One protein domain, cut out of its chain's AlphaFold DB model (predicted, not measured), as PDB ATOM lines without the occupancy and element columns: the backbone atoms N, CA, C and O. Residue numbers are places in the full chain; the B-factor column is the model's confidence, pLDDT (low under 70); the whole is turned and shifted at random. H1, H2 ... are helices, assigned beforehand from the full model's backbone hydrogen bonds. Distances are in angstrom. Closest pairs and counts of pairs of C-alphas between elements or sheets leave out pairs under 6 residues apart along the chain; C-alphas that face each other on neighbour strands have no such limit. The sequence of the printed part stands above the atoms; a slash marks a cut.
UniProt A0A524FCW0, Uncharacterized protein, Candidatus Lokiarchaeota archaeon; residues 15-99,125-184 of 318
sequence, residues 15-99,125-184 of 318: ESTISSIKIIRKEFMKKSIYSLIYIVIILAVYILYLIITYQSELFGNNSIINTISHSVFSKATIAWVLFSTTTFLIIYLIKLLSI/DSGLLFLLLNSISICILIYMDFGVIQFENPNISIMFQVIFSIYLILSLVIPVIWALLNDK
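What this domain is: This is residues 15 to 99 and 125 to 184 of the 318 residues of an uncharacterized protein of Candidatus Lokiarchaeota archaeon (UniProt A0A524FCW0). One very long helix, H1, runs along one side of an up-and-down bundle of three helices, H3, H4 and H5, each running against the one before it in the chain; H1 packs on H3 alone, and its first part, residues 15 to 27, sticks out beyond the body. The centres of H3, H4 and H5 make a triangle, and the very short H2 lies in the loop between H1 and H3, away from the bundle. The printed part has 145 residues with five named helices, H1 to H5 in order along the chain, and no named strand; the class is all helix. It is loose, with a radius of gyration of the C-alphas of 20.3 A, and flat, spanning 73 by 37 by 17 A.

Where its parts are: H1, residues 15 to 55, is the longest helix at 59.2 A, from C-alpha 15 at (153.127, 311.079, 175.750) to C-alpha 55 at (163.615, 255.978, 194.581). H3, residues 72 to 98, measures 38.7 A. H4, residues 126 to 145, measures 28.5 A, and H5, residues 154 to 182, measures 40.9 A and ends at C-alpha 182 at (175.433, 296.327, 199.121). H2, residues 63 to 66, measures 5.2 A.

How they stand to each other: H1 touches H3 with residues 32 to 46 alone, at a shallow tilt of 20 degrees, opposite ways; their closest C-alphas, of Ser 35 and Leu 93, are 6.3 A apart. H1 is apart from H4 and H5. H3 is the hub, touching three helices. It touches H4 with residues 73 to 84 alone, at a shallow tilt of 10 degrees, opposite ways; the closest C-alphas, of Phe 73 and Asp 145, are 5.1 A apart. Residues 84 to 95 of H3 touch residues 172 to 180 of H5, at a shallow tilt of 18 degrees, the same way; the closest C-alphas, of Ser 84 and Leu 172, are 6.6 A apart. H4 and H5 form a helical hairpin at a shallow tilt of 18 degrees, and their closest C-alphas, of Ser 126 and Ala 179, are 5.1 A apart. H2 touches no helix. In H1, H3 and H4 every O i to N i+4 pair is within hydrogen-bond range, in H5 23 of 25 are, and H2 is too short for such a pair.

The domain as a whole: The C-alphas farthest apart, of Glu 15 and Glu 152, are 74.5 A apart. Residues 15 to 27 and 58 to 64 stand free; without them the body spans 54 by 35 by 16 A. Residues 100 to 124 are not printed, and C-alphas 99 and 125 are 14.8 A apart across this cut, in the link from H3 to H4. Of the links that are printed whole, H2 to H3 is tight, H1 to H2 and H4 to H5 are short, and none is long. The mean pLDDT of the printed part is 74.5; residues 49 to 76, 96 to 99 and 182 to 183 are under 70.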
ATOM      1  N   GLU A  15     153.257 312.255 176.618       81.62
ATOM      2  CA  GLU A  15     153.127 311.079 175.750       81.62
ATOM      3  C   GLU A  15     154.410 310.235 175.727       81.62
ATOM      4  O   GLU A  15     154.360 309.010 175.919       81.62
ATOM      5  N   SER A  16     155.571 310.876 175.563       83.25
ATOM      6  CA  SER A  16     156.880 310.221 175.625       83.25
ATOM      7  C   SER A  16     157.129 309.628 177.007       83.25
ATOM      8  O   SER A  16     157.543 308.470 177.100       83.25
ATOM      9  N   THR A  17     156.754 310.331 178.080       81.50
ATOM     10  CA  THR A  17     156.843 309.829 179.456       81.50
ATOM     11  C   THR A  17     156.039 308.540 179.631       81.50
ATOM     12  O   THR A  17     156.566 307.537 180.128       81.50
ATOM     13  N   ILE A  18     154.784 308.511 179.171       80.56
ATOM     14  CA  ILE A  18     153.934 307.311 179.225       80.56
ATOM     15  C   ILE A  18     154.565 306.163 178.428       80.56
ATOM     16  O   ILE A  18     154.558 305.011 178.884       80.56
ATOM     17  N   SER A  19     155.129 306.450 177.252       83.69
ATOM     18  CA  SER A  19     155.803 305.449 176.417       83.69
ATOM     19  C   SER A  19     157.034 304.848 177.119       83.69
ATOM     20  O   SER A  19     157.147 303.621 177.233       83.69
ATOM     21  N   SER A  20     157.873 305.690 177.724       84.94
ATOM     22  CA  SER A  20     159.055 305.318 178.506       84.94
ATOM     23  C   SER A  20     158.685 304.464 179.719       84.94
ATOM     24  O   SER A  20     159.312 303.438 179.996       84.94
ATOM     25  N   ILE A  21     157.601 304.807 180.415       81.81
ATOM     26  CA  ILE A  21     157.099 304.024 181.550       81.81
ATOM     27  C   ILE A  21     156.589 302.654 181.103       81.81
ATOM     28  O   ILE A  21     156.840 301.652 181.781       81.81
ATOM     29  N   LYS A  22     155.900 302.567 179.957       82.75
ATOM     30  CA  LYS A  22     155.471 301.281 179.384       82.75
ATOM     31  C   LYS A  22     156.675 300.393 179.064       82.75
ATOM     32  O   LYS A  22     156.630 299.198 179.367       82.75
ATOM     33  N   ILE A  23     157.755 300.965 178.526       85.94
ATOM     34  CA  ILE A  23     159.015 300.252 178.260       85.94
ATOM     35  C   ILE A  23     159.615 299.723 179.569       85.94
ATOM     36  O   ILE A  23     159.842 298.516 179.689       85.94
ATOM     37  N   ILE A  24     159.768 300.580 180.586       82.75
ATOM     38  CA  ILE A  24     160.261 300.190 181.919       82.75
ATOM     39  C   ILE A  24     159.403 299.056 182.498       82.75
ATOM     40  O   ILE A  24     159.920 298.028 182.943       82.75
ATOM     41  N   ARG A  25     158.075 299.184 182.453       79.94
ATOM     42  CA  ARG A  25     157.160 298.165 182.981       79.94
ATOM     43  C   ARG A  25     157.309 296.833 182.248       79.94
ATOM     44  O   ARG A  25     157.349 295.786 182.897       79.94
ATOM     45  N   LYS A  26     157.410 296.857 180.918       84.38
ATOM     46  CA  LYS A  26     157.595 295.659 180.089       84.38
ATOM     47  C   LYS A  26     158.912 294.955 180.410       84.38
ATOM     48  O   LYS A  26     158.919 293.739 180.588       84.38
ATOM     49  N   GLU A  27     160.008 295.702 180.533       84.44
ATOM     50  CA  GLU A  27     161.317 295.156 180.908       84.44
ATOM     51  C   GLU A  27     161.302 294.537 182.302       84.44
ATOM     52  O   GLU A  27     161.794 293.422 182.489       84.44
ATOM     53  N   PHE A  28     160.690 295.221 183.269       79.81
ATOM     54  CA  PHE A  28     160.562 294.719 184.631       79.81
ATOM     55  C   PHE A  28     159.772 293.403 184.689       79.81
ATOM     56  O   PHE A  28     160.219 292.438 185.317       79.81
ATOM     57  N   MET A  29     158.628 293.331 184.001       78.69
ATOM     58  CA  MET A  29     157.817 292.112 183.936       78.69
ATOM     59  C   MET A  29     158.570 290.976 183.243       78.69
ATOM     60  O   MET A  29     158.624 289.871 183.777       78.69
ATOM     61  N   LYS A  30     159.217 291.250 182.104       84.62
ATOM     62  CA  LYS A  30     160.019 290.263 181.365       84.62
ATOM     63  C   LYS A  30     161.146 289.696 182.234       84.62
ATOM     64  O   LYS A  30     161.306 288.481 182.313       84.62
ATOM     65  N   LYS A  31     161.881 290.557 182.943       79.88
ATOM     66  CA  LYS A  31     162.946 290.157 183.878       79.88
ATOM     67  C   LYS A  31     162.415 289.292 185.024       79.88
ATOM     68  O   LYS A  31     163.020 288.273 185.350       79.88
ATOM     69  N   SER A  32     161.280 289.679 185.606       75.00
ATOM     70  CA  SER A  32     160.647 288.943 186.707       75.00
ATOM     71  C   SER A  32     160.183 287.554 186.261       75.00
ATOM     72  O   SER A  32     160.449 286.571 186.947       75.00
ATOM     73  N   ILE A  33     159.564 287.454 185.079       81.44
ATOM     74  CA  ILE A  33     159.119 286.181 184.494       81.44
ATOM     75  C   ILE A  33     160.308 285.254 184.227       81.44
ATOM     76  O   ILE A  33     160.269 284.102 184.645       81.44
ATOM     77  N   TYR A  34     161.386 285.736 183.595       78.94
ATOM     78  CA  TYR A  34     162.567 284.892 183.366       78.94
ATOM     79  C   TYR A  34     163.195 284.394 184.665       78.94
ATOM     80  O   TYR A  34     163.578 283.230 184.748       78.94
ATOM     81  N   SER A  35     163.265 285.247 185.690       71.81
ATOM     82  CA  SER A  35     163.776 284.836 186.997       71.81
ATOM     83  C   SER A  35     162.892 283.767 187.650       71.81
ATOM     84  O   SER A  35     163.424 282.847 188.266       71.81
ATOM     85  N   LEU A  36     161.563 283.861 187.510       76.50
ATOM     86  CA  LEU A  36     160.623 282.846 188.001       76.50
ATOM     87  C   LEU A  36     160.778 281.522 187.250       76.50
ATOM     88  O   LEU A  36     160.881 280.479 187.888       76.50
ATOM     89  N   ILE A  37     160.850 281.560 185.915       81.06
ATOM     90  CA  ILE A  37     161.069 280.367 185.083       81.06
ATOM     91  C   ILE A  37     162.360 279.659 185.503       81.06
ATOM     92  O   ILE A  37     162.360 278.445 185.681       81.06
ATOM     93  N   TYR A  38     163.443 280.409 185.723       73.50
ATOM     94  CA  TYR A  38     164.725 279.839 186.136       73.50
ATOM     95  C   TYR A  38     164.640 279.124 187.494       73.50
ATOM     96  O   TYR A  38     165.167 278.025 187.652       73.50
ATOM     97  N   ILE A  39     163.909 279.697 188.453       73.69
ATOM     98  CA  ILE A  39     163.661 279.060 189.753       73.69
ATOM     99  C   ILE A  39     162.819 277.797 189.610       73.69
ATOM    100  O   ILE A  39     163.146 276.790 190.228       73.69
ATOM    101  N   VAL A  40     161.769 277.825 188.784       79.00
ATOM    102  CA  VAL A  40     160.925 276.648 188.535       79.00
ATOM    103  C   VAL A  40     161.738 275.519 187.906       79.00
ATOM    104  O   VAL A  40     161.623 274.385 188.354       79.00
ATOM    105  N   ILE A  41     162.594 275.820 186.923       77.56
ATOM    106  CA  ILE A  41     163.478 274.824 186.297       77.56
ATOM    107  C   ILE A  41     164.386 274.183 187.349       77.56
ATOM    108  O   ILE A  41     164.488 272.962 187.406       77.56
ATOM    109  N   ILE A  42     165.014 274.978 188.213       71.56
ATOM    110  CA  ILE A  42     165.950 274.446 189.209       71.56
ATOM    111  C   ILE A  42     165.218 273.677 190.311       71.56
ATOM    112  O   ILE A  42     165.698 272.627 190.729       71.56
ATOM    113  N   LEU A  43     164.037 274.130 190.740       74.50
ATOM    114  CA  LEU A  43     163.189 273.369 191.658       74.50
ATOM    115  C   LEU A  43     162.731 272.047 191.039       74.50
ATOM    116  O   LEU A  43     162.736 271.034 191.728       74.50
ATOM    117  N   ALA A  44     162.381 272.029 189.752       78.50
ATOM    118  CA  ALA A  44     162.025 270.800 189.049       78.50
ATOM    119  C   ALA A  44     163.215 269.832 188.981       78.50
ATOM    120  O   ALA A  44     163.050 268.652 189.277       78.50
ATOM    121  N   VAL A  45     164.419 270.330 188.677       75.19
ATOM    122  CA  VAL A  45     165.660 269.536 188.719       75.19
ATOM    123  C   VAL A  45     165.938 269.021 190.134       75.19
ATOM    124  O   VAL A  45     166.306 267.862 190.296       75.19
ATOM    125  N   TYR A  46     165.714 269.837 191.166       72.31
ATOM    126  CA  TYR A  46     165.898 269.450 192.565       72.31
ATOM    127  C   TYR A  46     164.906 268.370 193.010       72.31
ATOM    128  O   TYR A  46     165.304 267.376 193.610       72.31
ATOM    129  N   ILE A  47     163.623 268.528 192.678       73.62
ATOM    130  CA  ILE A  47     162.584 267.535 192.969       73.62
ATOM    131  C   ILE A  47     162.878 266.238 192.215       73.62
ATOM    132  O   ILE A  47     162.799 265.170 192.809       73.62
ATOM    133  N   LEU A  48     163.276 266.314 190.943       74.62
ATOM    134  CA  LEU A  48     163.663 265.143 190.160       74.62
ATOM    135  C   LEU A  48     164.880 264.434 190.773       74.62
ATOM    136  O   LEU A  48     164.871 263.214 190.893       74.62
ATOM    137  N   TYR A  49     165.893 265.183 191.218       69.50
ATOM    138  CA  TYR A  49     167.052 264.638 191.927       69.50
ATOM    139  C   TYR A  49     166.652 263.941 193.232       69.50
ATOM    140  O   TYR A  49     167.092 262.817 193.473       69.50
ATOM    141  N   LEU A  50     165.798 264.566 194.050       67.06
ATOM    142  CA  LEU A  50     165.269 263.958 195.274       67.06
ATOM    143  C   LEU A  50     164.475 262.688 194.969       67.06
ATOM    144  O   LEU A  50     164.679 261.679 195.628       67.06
ATOM    145  N   ILE A  51     163.618 262.704 193.945       67.88
ATOM    146  CA  ILE A  51     162.860 261.520 193.532       67.88
ATOM    147  C   ILE A  51     163.812 260.406 193.098       67.88
ATOM    148  O   ILE A  51     163.660 259.296 193.585       67.88
ATOM    149  N   ILE A  52     164.814 260.678 192.256       64.38
ATOM    150  CA  ILE A  52     165.771 259.663 191.779       64.38
ATOM    151  C   ILE A  52     166.608 259.096 192.934       64.38
ATOM    152  O   ILE A  52     166.780 257.882 193.036       64.38
ATOM    153  N   THR A  53     167.117 259.953 193.823       62.12
ATOM    154  CA  THR A  53     167.926 259.515 194.972       62.12
ATOM    155  C   THR A  53     167.104 258.716 195.978       62.12
ATOM    156  O   THR A  53     167.562 257.662 196.411       62.12
ATOM    157  N   TYR A  54     165.879 259.143 196.284       62.09
ATOM    158  CA  TYR A  54     164.989 258.447 197.218       62.09
ATOM    159  C   TYR A  54     164.376 257.174 196.604       62.09
ATOM    160  O   TYR A  54     164.210 256.167 197.282       62.09
ATOM    161  N   GLN A  55     164.085 257.170 195.296       56.94
ATOM    162  CA  GLN A  55     163.615 255.978 194.581       56.94
ATOM    163  C   GLN A  55     164.714 254.940 194.360       56.94
ATOM    164  O   GLN A  55     164.383 253.766 194.233       56.94
ATOM    165  N   SER A  56     165.998 255.319 194.344       54.09
ATOM    166  CA  SER A  56     167.097 254.345 194.246       54.09
ATOM    167  C   SER A  56     167.143 253.358 195.423       54.09
ATOM    168  O   SER A  56     167.633 252.246 195.263       54.09
ATOM    169  N   GLU A  57     166.568 253.721 196.576       53.22
ATOM    170  CA  GLU A  57     166.386 252.817 197.721       53.22
ATOM    171  C   GLU A  57     165.146 251.911 197.581       53.22
ATOM    172  O   GLU A  57     165.079 250.858 198.210       53.22
ATOM    173  N   LEU A  58     164.177 252.284 196.735       48.06
ATOM    174  CA  LEU A  58     162.924 251.548 196.492       48.06
ATOM    175  C   LEU A  58     162.980 250.630 195.258       48.06
ATOM    176  O   LEU A  58     162.340 249.580 195.246       48.06
ATOM    177  N   PHE A  59     163.738 251.000 194.222       48.25
ATOM    178  CA  PHE A  59     163.942 250.200 193.014       48.25
ATOM    179  C   PHE A  59     165.280 249.468 193.101       48.25
ATOM    180  O   PHE A  59     166.331 249.998 192.748       48.25
ATOM    181  N   GLY A  60     165.227 248.232 193.593       48.84
ATOM    182  CA  GLY A  60     166.398 247.375 193.740       48.84
ATOM    183  C   GLY A  60     167.221 247.203 192.454       48.84
ATOM    184  O   GLY A  60     166.685 247.081 191.355       48.84
ATOM    185  N   ASN A  61     168.543 247.145 192.642       47.50
ATOM    186  CA  ASN A  61     169.545 246.484 191.797       47.50
ATOM    187  C   ASN A  61     169.508 246.717 190.272       47.50
ATOM    188  O   ASN A  61     169.826 245.807 189.509       47.50
ATOM    189  N   ASN A  62     169.268 247.944 189.802       48.84
ATOM    190  CA  ASN A  62     169.688 248.312 188.445       48.84
ATOM    191  C   ASN A  62     171.141 248.820 188.460       48.84
ATOM    192  O   ASN A  62     171.455 249.899 188.969       48.84
ATOM    193  N   SER A  63     172.034 248.013 187.884       53.72
ATOM    194  CA  SER A  63     173.504 248.118 187.929       53.72
ATOM    195  C   SER A  63     174.104 249.422 187.389       53.72
ATOM    196  O   SER A  63     175.253 249.716 187.693       53.72
ATOM    197  N   ILE A  64     173.342 250.224 186.639       50.50
ATOM    198  CA  ILE A  64     173.788 251.519 186.091       50.50
ATOM    199  C   ILE A  64     173.556 252.669 187.091       50.50
ATOM    200  O   ILE A  64     174.308 253.639 187.113       50.50
ATOM    201  N   ILE A  65     172.542 252.558 187.959       48.81
ATOM    202  CA  ILE A  65     172.246 253.555 189.005       48.81
ATOM    203  C   ILE A  65     173.146 253.320 190.228       48.81
ATOM    204  O   ILE A  65     173.562 254.277 190.882       48.81
ATOM    205  N   ASN A  66     173.533 252.065 190.483       44.75
ATOM    206  CA  ASN A  66     174.446 251.730 191.576       44.75
ATOM    207  C   ASN A  66     175.876 252.250 191.378       44.75
ATOM    208  O   ASN A  66     176.541 252.589 192.350       44.75
ATOM    209  N   THR A  67     176.354 252.412 190.144       47.25
ATOM    210  CA  THR A  67     177.683 252.999 189.890       47.25
ATOM    211  C   THR A  67     177.749 254.493 190.221       47.25
ATOM    212  O   THR A  67     178.824 255.003 190.515       47.25
ATOM    213  N   ILE A  68     176.608 255.190 190.228       48.00
ATOM    214  CA  ILE A  68     176.504 256.610 190.607       48.00
ATOM    215  C   ILE A  68     176.240 256.761 192.122       48.00
ATOM    216  O   ILE A  68     176.518 257.808 192.706       48.00
ATOM    217  N   SER A  69     175.743 255.713 192.793       44.69
ATOM    218  CA  SER A  69     175.226 255.779 194.170       44.69
ATOM    219  C   SER A  69     176.260 255.547 195.284       44.69
ATOM    220  O   SER A  69     175.911 255.692 196.458       44.69
ATOM    221  N   HIS A  70     177.516 255.215 194.959       46.34
ATOM    222  CA  HIS A  70     178.408 254.536 195.910       46.34
ATOM    223  C   HIS A  70     179.254 255.397 196.863       46.34
ATOM    224  O   HIS A  70     180.036 254.832 197.626       46.34
ATOM    225  N   SER A  71     179.069 256.719 196.939       52.53
ATOM    226  CA  SER A  71     179.677 257.491 198.033       52.53
ATOM    227  C   SER A  71     178.681 258.441 198.694       52.53
ATOM    228  O   SER A  71     177.976 259.207 198.040       52.53
ATOM    229  N   VAL A  72     178.616 258.386 200.027       56.22
ATOM    230  CA  VAL A  72     177.847 259.330 200.858       56.22
ATOM    231  C   VAL A  72     178.276 260.774 200.568       56.22
ATOM    232  O   VAL A  72     177.454 261.687 200.598       56.22
ATOM    233  N   PHE A  73     179.550 260.958 200.216       52.06
ATOM    234  CA  PHE A  73     180.138 262.248 199.895       52.06
ATOM    235  C   PHE A  73     179.697 262.772 198.510       52.06
ATOM    236  O   PHE A  73     179.230 263.905 198.445       52.06
ATOM    237  N   SER A  74     179.642 261.955 197.446       58.19
ATOM    238  CA  SER A  74     179.156 262.416 196.126       58.19
ATOM    239  C   SER A  74     177.690 262.862 196.161       58.19
ATOM    240  O   SER A  74     177.311 263.848 195.519       58.19
ATOM    241  N   LYS A  75     176.864 262.199 196.983       66.62
ATOM    242  CA  LYS A  75     175.495 262.644 197.289       66.62
ATOM    243  C   LYS A  75     175.487 263.988 198.024       66.62
ATOM    244  O   LYS A  75     174.625 264.820 197.737       66.62
ATOM    245  N   ALA A  76     176.439 264.224 198.930       67.88
ATOM    246  CA  ALA A  76     176.583 265.479 199.664       67.88
ATOM    247  C   ALA A  76     177.062 266.635 198.768       67.88
ATOM    248  O   ALA A  76     176.519 267.735 198.873       67.88
ATOM    249  N   THR A  77     177.995 266.393 197.841       70.38
ATOM    250  CA  THR A  77     178.472 267.385 196.864       70.38
ATOM    251  C   THR A  77     177.336 267.874 195.976       70.38
ATOM    252  O   THR A  77     177.078 269.076 195.890       70.38
ATOM    253  N   ILE A  78     176.593 266.945 195.365       70.69
ATOM    254  CA  ILE A  78     175.463 267.280 194.489       70.69
ATOM    255  C   ILE A  78     174.337 267.949 195.291       70.69
ATOM    256  O   ILE A  78     173.795 268.969 194.854       70.69
ATOM    257  N   ALA A  79     174.021 267.437 196.487       75.31
ATOM    258  CA  ALA A  79     173.018 268.042 197.360       75.31
ATOM    259  C   ALA A  79     173.394 269.477 197.755       75.31
ATOM    260  O   ALA A  79     172.545 270.365 197.697       75.31
ATOM    261  N   TRP A  80     174.661 269.733 198.093       80.50
ATOM    262  CA  TRP A  80     175.130 271.068 198.447       80.50
ATOM    263  C   TRP A  80     175.078 272.036 197.263       80.50
ATOM    264  O   TRP A  80     174.602 273.162 197.413       80.50
ATOM    265  N   VAL A  81     175.513 271.616 196.071       79.00
ATOM    266  CA  VAL A  81     175.435 272.443 194.853       79.00
ATOM    267  C   VAL A  81     173.990 272.845 194.567       79.00
ATOM    268  O   VAL A  81     173.701 274.021 194.339       79.00
ATOM    269  N   LEU A  82     173.059 271.894 194.621       74.19
ATOM    270  CA  LEU A  82     171.646 272.169 194.362       74.19
ATOM    271  C   LEU A  82     171.022 273.042 195.458       74.19
ATOM    272  O   LEU A  82     170.325 274.010 195.153       74.19
ATOM    273  N   PHE A  83     171.303 272.759 196.731       80.25
ATOM    274  CA  PHE A  83     170.791 273.540 197.860       80.25
ATOM    275  C   PHE A  83     171.319 274.983 197.861       80.25
ATOM    276  O   PHE A  83     170.565 275.939 198.054       80.25
ATOM    277  N   SER A  84     172.614 275.164 197.601       81.50
ATOM    278  CA  SER A  84     173.247 276.483 197.584       81.50
ATOM    279  C   SER A  84     172.734 277.358 196.441       81.50
ATOM    280  O   SER A  84     172.379 278.522 196.652       81.50
ATOM    281  N   THR A  85     172.639 276.793 195.236       77.38
ATOM    282  CA  THR A  85     172.158 277.500 194.043       77.38
ATOM    283  C   THR A  85     170.675 277.846 194.139       77.38
ATOM    284  O   THR A  85     170.312 278.998 193.897       77.38
ATOM    285  N   THR A  86     169.816 276.913 194.563       76.75
ATOM    286  CA  THR A  86     168.379 277.178 194.780       76.75
ATOM    287  C   THR A  86     168.152 278.299 195.790       76.75
ATOM    288  O   THR A  86     167.432 279.256 195.499       76.75
ATOM    289  N   THR A  87     168.809 278.224 196.950       80.44
ATOM    290  CA  THR A  87     168.681 279.219 198.024       80.44
ATOM    291  C   THR A  87     169.105 280.606 197.547       80.44
ATOM    292  O   THR A  87     168.375 281.585 197.732       80.44
ATOM    293  N   PHE A  88     170.253 280.703 196.869       79.94
ATOM    294  CA  PHE A  88     170.735 281.969 196.323       79.94
ATOM    295  C   PHE A  88     169.769 282.564 195.301       79.94
ATOM    296  O   PHE A  88     169.498 283.763 195.341       79.94
ATOM    297  N   LEU A  89     169.203 281.742 194.418       75.06
ATOM    298  CA  LEU A  89     168.275 282.211 193.394       75.06
ATOM    299  C   LEU A  89     166.945 282.675 193.964       75.06
ATOM    300  O   LEU A  89     166.442 283.702 193.518       75.06
ATOM    301  N   ILE A  90     166.401 281.984 194.968       78.31
ATOM    302  CA  ILE A  90     165.190 282.428 195.671       78.31
ATOM    303  C   ILE A  90     165.420 283.813 196.281       78.31
ATOM    304  O   ILE A  90     164.616 284.725 196.090       78.31
ATOM    305  N   ILE A  91     166.548 284.006 196.964       78.44
ATOM    306  CA  ILE A  91     166.897 285.290 197.582       78.44
ATOM    307  C   ILE A  91     167.127 286.363 196.517       78.44
ATOM    308  O   ILE A  91     166.655 287.495 196.652       78.44
ATOM    309  N   TYR A  92     167.809 286.008 195.429       74.44
ATOM    310  CA  TYR A  92     168.025 286.896 194.299       74.44
ATOM    311  C   TYR A  92     166.705 287.295 193.626       74.44
ATOM    312  O   TYR A  92     166.536 288.464 193.289       74.44
ATOM    313  N   LEU A  93     165.729 286.388 193.513       73.06
ATOM    314  CA  LEU A  93     164.379 286.694 193.037       73.06
ATOM    315  C   LEU A  93     163.645 287.628 193.997       73.06
ATOM    316  O   LEU A  93     163.099 288.628 193.542       73.06
ATOM    317  N   ILE A  94     163.640 287.348 195.304       73.31
ATOM    318  CA  ILE A  94     163.006 288.229 196.303       73.31
ATOM    319  C   ILE A  94     163.577 289.644 196.176       73.31
ATOM    320  O   ILE A  94     162.838 290.632 196.148       73.31
ATOM    321  N   LYS A  95     164.898 289.746 196.027       72.25
ATOM    322  CA  LYS A  95     165.580 291.011 195.789       72.25
ATOM    323  C   LYS A  95     165.207 291.636 194.447       72.25
ATOM    324  O   LYS A  95     164.953 292.830 194.417       72.25
ATOM    325  N   LEU A  96     165.141 290.881 193.353       68.50
ATOM    326  CA  LEU A  96     164.720 291.391 192.042       68.50
ATOM    327  C   LEU A  96     163.279 291.914 192.048       68.50
ATOM    328  O   LEU A  96     162.993 292.936 191.430       68.50
ATOM    329  N   LEU A  97     162.377 291.240 192.760       67.19
ATOM    330  CA  LEU A  97     160.997 291.686 192.947       67.19
ATOM    331  C   LEU A  97     160.936 292.954 193.809       67.19
ATOM    332  O   LEU A  97     160.103 293.833 193.569       67.19
ATOM    333  N   SER A  98     161.837 293.059 194.789       65.19
ATOM    334  CA  SER A  98     161.938 294.212 195.686       65.19
ATOM    335  C   SER A  98     162.586 295.425 195.014       65.19
ATOM    336  O   SER A  98     162.122 296.547 195.220       65.19
ATOM    337  N   ILE A  99     163.633 295.221 194.206       65.00
ATOM    338  CA  ILE A  99     164.392 296.293 193.562       65.00
ATOM    339  C   ILE A  99     164.105 296.344 192.064       65.00
ATOM    340  O   ILE A  99     164.516 295.491 191.275       65.00
ATOM    341  N   ASP A 125     179.366 293.669 193.098       70.75
ATOM    342  CA  ASP A 125     178.668 292.565 192.444       70.75
ATOM    343  C   ASP A 125     178.620 291.314 193.334       70.75
ATOM    344  O   ASP A 125     179.585 290.559 193.447       70.75
ATOM    345  N   SER A 126     177.480 291.088 193.996       74.88
ATOM    346  CA  SER A 126     177.301 289.953 194.915       74.88
ATOM    347  C   SER A 126     177.331 288.590 194.216       74.88
ATOM    348  O   SER A 126     177.566 287.580 194.876       74.88
ATOM    349  N   GLY A 127     177.089 288.551 192.900       77.06
ATOM    350  CA  GLY A 127     177.146 287.316 192.114       77.06
ATOM    351  C   GLY A 127     178.547 286.707 192.094       77.06
ATOM    352  O   GLY A 127     178.699 285.514 192.335       77.06
ATOM    353  N   LEU A 128     179.577 287.536 191.907       79.94
ATOM    354  CA  LEU A 128     180.967 287.077 191.875       79.94
ATOM    355  C   LEU A 128     181.419 286.511 193.228       79.94
ATOM    356  O   LEU A 128     182.054 285.461 193.275       79.94
ATOM    357  N   LEU A 129     181.030 287.159 194.332       83.62
ATOM    358  CA  LEU A 129     181.324 286.672 195.683       83.62
ATOM    359  C   LEU A 129     180.689 285.293 195.943       83.62
ATOM    360  O   LEU A 129     181.340 284.411 196.501       83.62
ATOM    361  N   PHE A 130     179.433 285.101 195.524       84.25
ATOM    362  CA  PHE A 130     178.735 283.820 195.646       84.25
ATOM    363  C   PHE A 130     179.426 282.708 194.854       84.25
ATOM    364  O   PHE A 130     179.616 281.611 195.383       84.25
ATOM    365  N   LEU A 131     179.812 282.994 193.606       84.19
ATOM    366  CA  LEU A 131     180.512 282.039 192.749       84.19
ATOM    367  C   LEU A 131     181.850 281.623 193.361       84.19
ATOM    368  O   LEU A 131     182.143 280.433 193.421       84.19
ATOM    369  N   LEU A 132     182.624 282.583 193.872       87.56
ATOM    370  CA  LEU A 132     183.927 282.310 194.470       87.56
ATOM    371  C   LEU A 132     183.790 281.430 195.719       87.56
ATOM    372  O   LEU A 132     184.403 280.365 195.782       87.56
ATOM    373  N   LEU A 133     182.941 281.813 196.677       87.50
ATOM    374  CA  LEU A 133     182.783 281.058 197.923       87.50
ATOM    375  C   LEU A 133     182.225 279.648 197.683       87.50
ATOM    376  O   LEU A 133     182.754 278.687 198.241       87.50
ATOM    377  N   ASN A 134     181.220 279.491 196.812       83.81
ATOM    378  CA  ASN A 134     180.711 278.154 196.491       83.81
ATOM    379  C   ASN A 134     181.686 277.322 195.670       83.81
ATOM    380  O   ASN A 134     181.735 276.118 195.882       83.81
ATOM    381  N   SER A 135     182.481 277.920 194.777       84.88
ATOM    382  CA  SER A 135     183.496 277.161 194.037       84.88
ATOM    383  C   SER A 135     184.498 276.502 194.985       84.88
ATOM    384  O   SER A 135     184.790 275.321 194.834       84.88
ATOM    385  N   ILE A 136     184.930 277.213 196.032       88.62
ATOM    386  CA  ILE A 136     185.802 276.664 197.074       88.62
ATOM    387  C   ILE A 136     185.089 275.537 197.835       88.62
ATOM    388  O   ILE A 136     185.678 274.474 198.024       88.62
ATOM    389  N   SER A 137     183.819 275.727 198.225       86.75
ATOM    390  CA  SER A 137     183.024 274.683 198.894       86.75
ATOM    391  C   SER A 137     182.934 273.410 198.051       86.75
ATOM    392  O   SER A 137     183.142 272.314 198.563       86.75
ATOM    393  N   ILE A 138     182.663 273.563 196.754       84.38
ATOM    394  CA  ILE A 138     182.547 272.463 195.793       84.38
ATOM    395  C   ILE A 138     183.890 271.759 195.620       84.38
ATOM    396  O   ILE A 138     183.932 270.538 195.686       84.38
ATOM    397  N   CYS A 139     184.988 272.500 195.452       86.25
ATOM    398  CA  CYS A 139     186.320 271.909 195.348       86.25
ATOM    399  C   CYS A 139     186.654 271.060 196.580       86.25
ATOM    400  O   CYS A 139     187.099 269.928 196.432       86.25
ATOM    401  N   ILE A 140     186.407 271.577 197.788       85.38
ATOM    402  CA  ILE A 140     186.677 270.848 199.034       85.38
ATOM    403  C   ILE A 140     185.809 269.583 199.138       85.38
ATOM    404  O   ILE A 140     186.322 268.530 199.511       85.38
ATOM    405  N   LEU A 141     184.526 269.663 198.769       83.94
ATOM    406  CA  LEU A 141     183.630 268.504 198.716       83.94
ATOM    407  C   LEU A 141     184.116 267.451 197.711       83.94
ATOM    408  O   LEU A 141     184.210 266.283 198.059       83.94
ATOM    409  N   ILE A 142     184.551 267.868 196.519       79.25
ATOM    410  CA  ILE A 142     185.145 266.974 195.516       79.25
ATOM    411  C   ILE A 142     186.420 266.300 196.056       79.25
ATOM    412  O   ILE A 142     186.610 265.101 195.873       79.25
ATOM    413  N   TYR A 143     187.298 267.033 196.748       82.25
ATOM    414  CA  TYR A 143     188.497 266.441 197.357       82.25
ATOM    415  C   TYR A 143     188.168 265.419 198.456       82.25
ATOM    416  O   TYR A 143     188.915 264.450 198.626       82.25
ATOM    417  N   MET A 144     187.062 265.610 199.183       78.06
ATOM    418  CA  MET A 144     186.536 264.602 200.105       78.06
ATOM    419  C   MET A 144     185.956 263.394 199.358       78.06
ATOM    420  O   MET A 144     186.255 262.268 199.749       78.06
ATOM    421  N   ASP A 145     185.209 263.604 198.267       72.00
ATOM    422  CA  ASP A 145     184.647 262.531 197.427       72.00
ATOM    423  C   ASP A 145     185.737 261.597 196.892       72.00
ATOM    424  O   ASP A 145     185.587 260.376 196.915       72.00
ATOM    425  N   PHE A 146     186.859 262.166 196.443       75.81
ATOM    426  CA  PHE A 146     188.011 261.404 195.955       75.81
ATOM    427  C   PHE A 146     188.884 260.818 197.073       75.81
ATOM    428  O   PHE A 146     189.886 260.166 196.783       75.81
ATOM    429  N   GLY A 147     188.543 261.052 198.342       70.50
ATOM    430  CA  GLY A 147     189.312 260.558 199.479       70.50
ATOM    431  C   GLY A 147     190.732 261.122 199.546       70.50
ATOM    432  O   GLY A 147     191.593 260.496 200.155       70.50
ATOM    433  N   VAL A 148     190.994 262.281 198.932       80.56
ATOM    434  CA  VAL A 148     192.291 262.976 199.028       80.56
ATOM    435  C   VAL A 148     192.461 263.578 200.422       80.56
ATOM    436  O   VAL A 148     193.562 263.622 200.963       80.56
ATOM    437  N   ILE A 149     191.354 264.025 201.018       78.12
ATOM    438  CA  ILE A 149     191.307 264.507 202.396       78.12
ATOM    439  C   ILE A 149     190.857 263.344 203.282       78.12
ATOM    440  O   ILE A 149     189.672 263.030 203.358       78.12
ATOM    441  N   GLN A 150     191.817 262.712 203.952       78.19
ATOM    442  CA  GLN A 150     191.578 261.691 204.972       78.19
ATOM    443  C   GLN A 150     192.317 262.079 206.249       78.19
ATOM    444  O   GLN A 150     193.450 262.556 206.207       78.19
ATOM    445  N   PHE A 151     191.665 261.886 207.391       81.56
ATOM    446  CA  PHE A 151     192.240 262.182 208.698       81.56
ATOM    447  C   PHE A 151     192.369 260.888 209.491       81.56
ATOM    448  O   PHE A 151     191.367 260.250 209.801       81.56
ATOM    449  N   GLU A 152     193.598 260.530 209.855       82.31
ATOM    450  CA  GLU A 152     193.870 259.367 210.710       82.31
ATOM    451  C   GLU A 152     193.437 259.615 212.164       82.31
ATOM    452  O   GLU A 152     193.012 258.701 212.866       82.31
ATOM    453  N   ASN A 153     193.508 260.870 212.626       89.44
ATOM    454  CA  ASN A 153     193.118 261.249 213.980       89.44
ATOM    455  C   ASN A 153     191.626 261.647 214.038       89.44
ATOM    456  O   ASN A 153     191.240 262.642 213.407       89.44
ATOM    457  N   PRO A 154     190.793 260.957 214.843       82.38
ATOM    458  CA  PRO A 154     189.357 261.230 214.921       82.38
ATOM    459  C   PRO A 154     189.042 262.642 215.429       82.38
ATOM    460  O   PRO A 154     188.088 263.261 214.961       82.38
ATOM    461  N   ASN A 155     189.867 263.204 216.319       84.56
ATOM    462  CA  ASN A 155     189.652 264.555 216.846       84.56
ATOM    463  C   ASN A 155     189.857 265.625 215.763       84.56
ATOM    464  O   ASN A 155     189.100 266.593 215.695       84.56
ATOM    465  N   ILE A 156     190.853 265.435 214.892       82.06
ATOM    466  CA  ILE A 156     191.131 266.345 213.770       82.06
ATOM    467  C   ILE A 156     190.011 266.247 212.730       82.06
ATOM    468  O   ILE A 156     189.552 267.273 212.230       82.06
ATOM    469  N   SER A 157     189.521 265.032 212.468       79.88
ATOM    470  CA  SER A 157     188.383 264.793 211.574       79.88
ATOM    471  C   SER A 157     187.123 265.534 212.034       79.88
ATOM    472  O   SER A 157     186.529 266.289 211.264       79.88
ATOM    473  N   ILE A 158     186.755 265.399 213.314       76.25
ATOM    474  CA  ILE A 158     185.587 266.084 213.890       76.25
ATOM    475  C   ILE A 158     185.764 267.604 213.822       76.25
ATOM    476  O   ILE A 158     184.857 268.318 213.393       76.25
ATOM    477  N   MET A 159     186.939 268.115 214.200       85.75
ATOM    478  CA  MET A 159     187.223 269.550 214.145       85.75
ATOM    479  C   MET A 159     187.095 270.094 212.714       85.75
ATOM    480  O   MET A 159     186.474 271.138 212.504       85.75
ATOM    481  N   PHE A 160     187.629 269.373 211.725       87.06
ATOM    482  CA  PHE A 160     187.503 269.730 210.316       87.06
ATOM    483  C   PHE A 160     186.041 269.755 209.864       87.06
ATOM    484  O   PHE A 160     185.611 270.740 209.270       87.06
ATOM    485  N   GLN A 161     185.253 268.724 210.191       80.56
ATOM    486  CA  GLN A 161     183.831 268.662 209.840       80.56
ATOM    487  C   GLN A 161     183.045 269.842 210.418       80.56
ATOM    488  O   GLN A 161     182.215 270.425 209.720       80.56
ATOM    489  N   VAL A 162     183.324 270.243 211.661       77.94
ATOM    490  CA  VAL A 162     182.660 271.393 212.293       77.94
ATOM    491  C   VAL A 162     183.037 272.698 211.588       77.94
ATOM    492  O   VAL A 162     182.154 273.468 211.212       77.94
ATOM    493  N   ILE A 163     184.331 272.938 211.358       88.00
ATOM    494  CA  ILE A 163     184.812 274.154 210.678       88.00
ATOM    495  C   ILE A 163     184.269 274.231 209.255       88.00
ATOM    496  O   ILE A 163     183.803 275.286 208.823       88.00
ATOM    497  N   PHE A 164     184.294 273.114 208.534       87.25
ATOM    498  CA  PHE A 164     183.779 273.045 207.180       87.25
ATOM    499  C   PHE A 164     182.269 273.297 207.143       87.25
ATOM    500  O   PHE A 164     181.800 274.079 206.324       87.25
ATOM    501  N   SER A 165     181.512 272.730 208.084       80.31
ATOM    502  CA  SER A 165     180.070 272.990 208.204       80.31
ATOM    503  C   SER A 165     179.773 274.473 208.464       80.31
ATOM    504  O   SER A 165     178.874 275.046 207.848       80.31
ATOM    505  N   ILE A 166     180.562 275.130 209.324       84.81
ATOM    506  CA  ILE A 166     180.473 276.584 209.547       84.81
ATOM    507  C   ILE A 166     180.785 277.341 208.249       84.81
ATOM    508  O   ILE A 166     180.060 278.269 207.889       84.81
ATOM    509  N   TYR A 167     181.829 276.936 207.523       89.06
ATOM    510  CA  TYR A 167     182.199 277.534 206.242       89.06
ATOM    511  C   TYR A 167     181.077 277.420 205.200       89.06
ATOM    512  O   TYR A 167     180.751 278.419 204.564       89.06
ATOM    513  N   LEU A 168     180.432 276.255 205.074       84.56
ATOM    514  CA  LEU A 168     179.285 276.044 204.187       84.56
ATOM    515  C   LEU A 168     178.125 277.004 204.504       84.56
ATOM    516  O   LEU A 168     177.547 277.626 203.612       84.56
ATOM    517  N   ILE A 169     177.805 277.190 205.786       82.62
ATOM    518  CA  ILE A 169     176.775 278.155 206.198       82.62
ATOM    519  C   ILE A 169     177.193 279.579 205.805       82.62
ATOM    520  O   ILE A 169     176.407 280.326 205.216       82.62
ATOM    521  N   LEU A 170     178.441 279.962 206.082       87.12
ATOM    522  CA  LEU A 170     178.957 281.292 205.757       87.12
ATOM    523  C   LEU A 170     179.031 281.548 204.243       87.12
ATOM    524  O   LEU A 170     178.739 282.668 203.814       87.12
ATOM    525  N   SER A 171     179.341 280.535 203.427       85.69
ATOM    526  CA  SER A 171     179.401 280.647 201.964       85.69
ATOM    527  C   SER A 171     178.039 280.967 201.343       85.69
ATOM    528  O   SER A 171     177.982 281.500 200.235       85.69
ATOM    529  N   LEU A 172     176.942 280.706 202.062       83.31
ATOM    530  CA  LEU A 172     175.590 281.135 201.697       83.31
ATOM    531  C   LEU A 172     175.205 282.467 202.325       83.31
ATOM    532  O   LEU A 172     174.747 283.376 201.631       83.31
ATOM    533  N   VAL A 173     175.389 282.593 203.637       84.12
ATOM    534  CA  VAL A 173     174.903 283.746 204.400       84.12
ATOM    535  C   VAL A 173     175.609 285.032 203.972       84.12
ATOM    536  O   VAL A 173     174.945 286.056 203.801       84.12
ATOM    537  N   ILE A 174     176.927 284.998 203.746       83.56
ATOM    538  CA  ILE A 174     177.693 286.200 203.393       83.56
ATOM    539  C   ILE A 174     177.211 286.779 202.051       83.56
ATOM    540  O   ILE A 174     176.792 287.939 202.057       83.56
ATOM    541  N   PRO A 175     177.178 286.034 200.922       81.12
ATOM    542  CA  PRO A 175     176.668 286.577 199.662       81.12
ATOM    543  C   PRO A 175     175.221 287.045 199.727       81.12
ATOM    544  O   PRO A 175     174.886 288.042 199.094       81.12
ATOM    545  N   VAL A 176     174.373 286.369 200.504       78.81
ATOM    546  CA  VAL A 176     172.970 286.751 200.711       78.81
ATOM    547  C   VAL A 176     172.859 288.110 201.397       78.81
ATOM    548  O   VAL A 176     172.203 289.016 200.879       78.81
ATOM    549  N   ILE A 177     173.535 288.282 202.534       79.06
ATOM    550  CA  ILE A 177     173.551 289.552 203.265       79.06
ATOM    551  C   ILE A 177     174.149 290.647 202.377       79.06
ATOM    552  O   ILE A 177     173.600 291.748 202.285       79.06
ATOM    553  N   TRP A 178     175.232 290.340 201.661       79.06
ATOM    554  CA  TRP A 178     175.880 291.289 200.759       79.06
ATOM    555  C   TRP A 178     174.973 291.700 199.603       79.06
ATOM    556  O   TRP A 178     174.882 292.885 199.280       79.06
ATOM    557  N   ALA A 179     174.263 290.743 199.004       74.50
ATOM    558  CA  ALA A 179     173.308 290.996 197.940       74.50
ATOM    559  C   ALA A 179     172.199 291.937 198.416       74.50
ATOM    560  O   ALA A 179     171.834 292.848 197.676       74.50
ATOM    561  N   LEU A 180     171.674 291.747 199.628       71.56
ATOM    562  CA  LEU A 180     170.594 292.573 200.171       71.56
ATOM    563  C   LEU A 180     171.054 293.984 200.566       71.56
ATOM    564  O   LEU A 180     170.312 294.947 200.377       71.56
ATOM    565  N   LEU A 181     172.266 294.123 201.112       70.69
ATOM    566  CA  LEU A 181     172.737 295.395 201.667       70.69
ATOM    567  C   LEU A 181     173.518 296.258 200.670       70.69
ATOM    568  O   LEU A 181     173.369 297.483 200.680       70.69
ATOM    569  N   ASN A 182     174.348 295.639 199.828       68.31
ATOM    570  CA  ASN A 182     175.433 296.327 199.121       68.31
ATOM    571  C   ASN A 182     175.287 296.366 197.602       68.31
ATOM    572  O   ASN A 182     175.985 297.153 196.963       68.31
ATOM    573  N   ASP A 183     174.398 295.563 197.018       68.38
ATOM    574  CA  ASP A 183     174.147 295.590 195.576       68.38
ATOM    575  C   ASP A 183     173.239 296.774 195.213       68.38
ATOM    576  O   ASP A 183     172.025 296.659 195.018       68.38
ATOM    577  N   LYS A 184     173.855 297.953 195.250       76.31
ATOM    578  CA  LYS A 184     173.229 299.253 195.054       76.31
ATOM    579  C   LYS A 184     174.088 300.086 194.116       76.31
ATOM    580  O   LYS A 184     175.317 299.966 194.108       76.31
TER     581      LYS A 184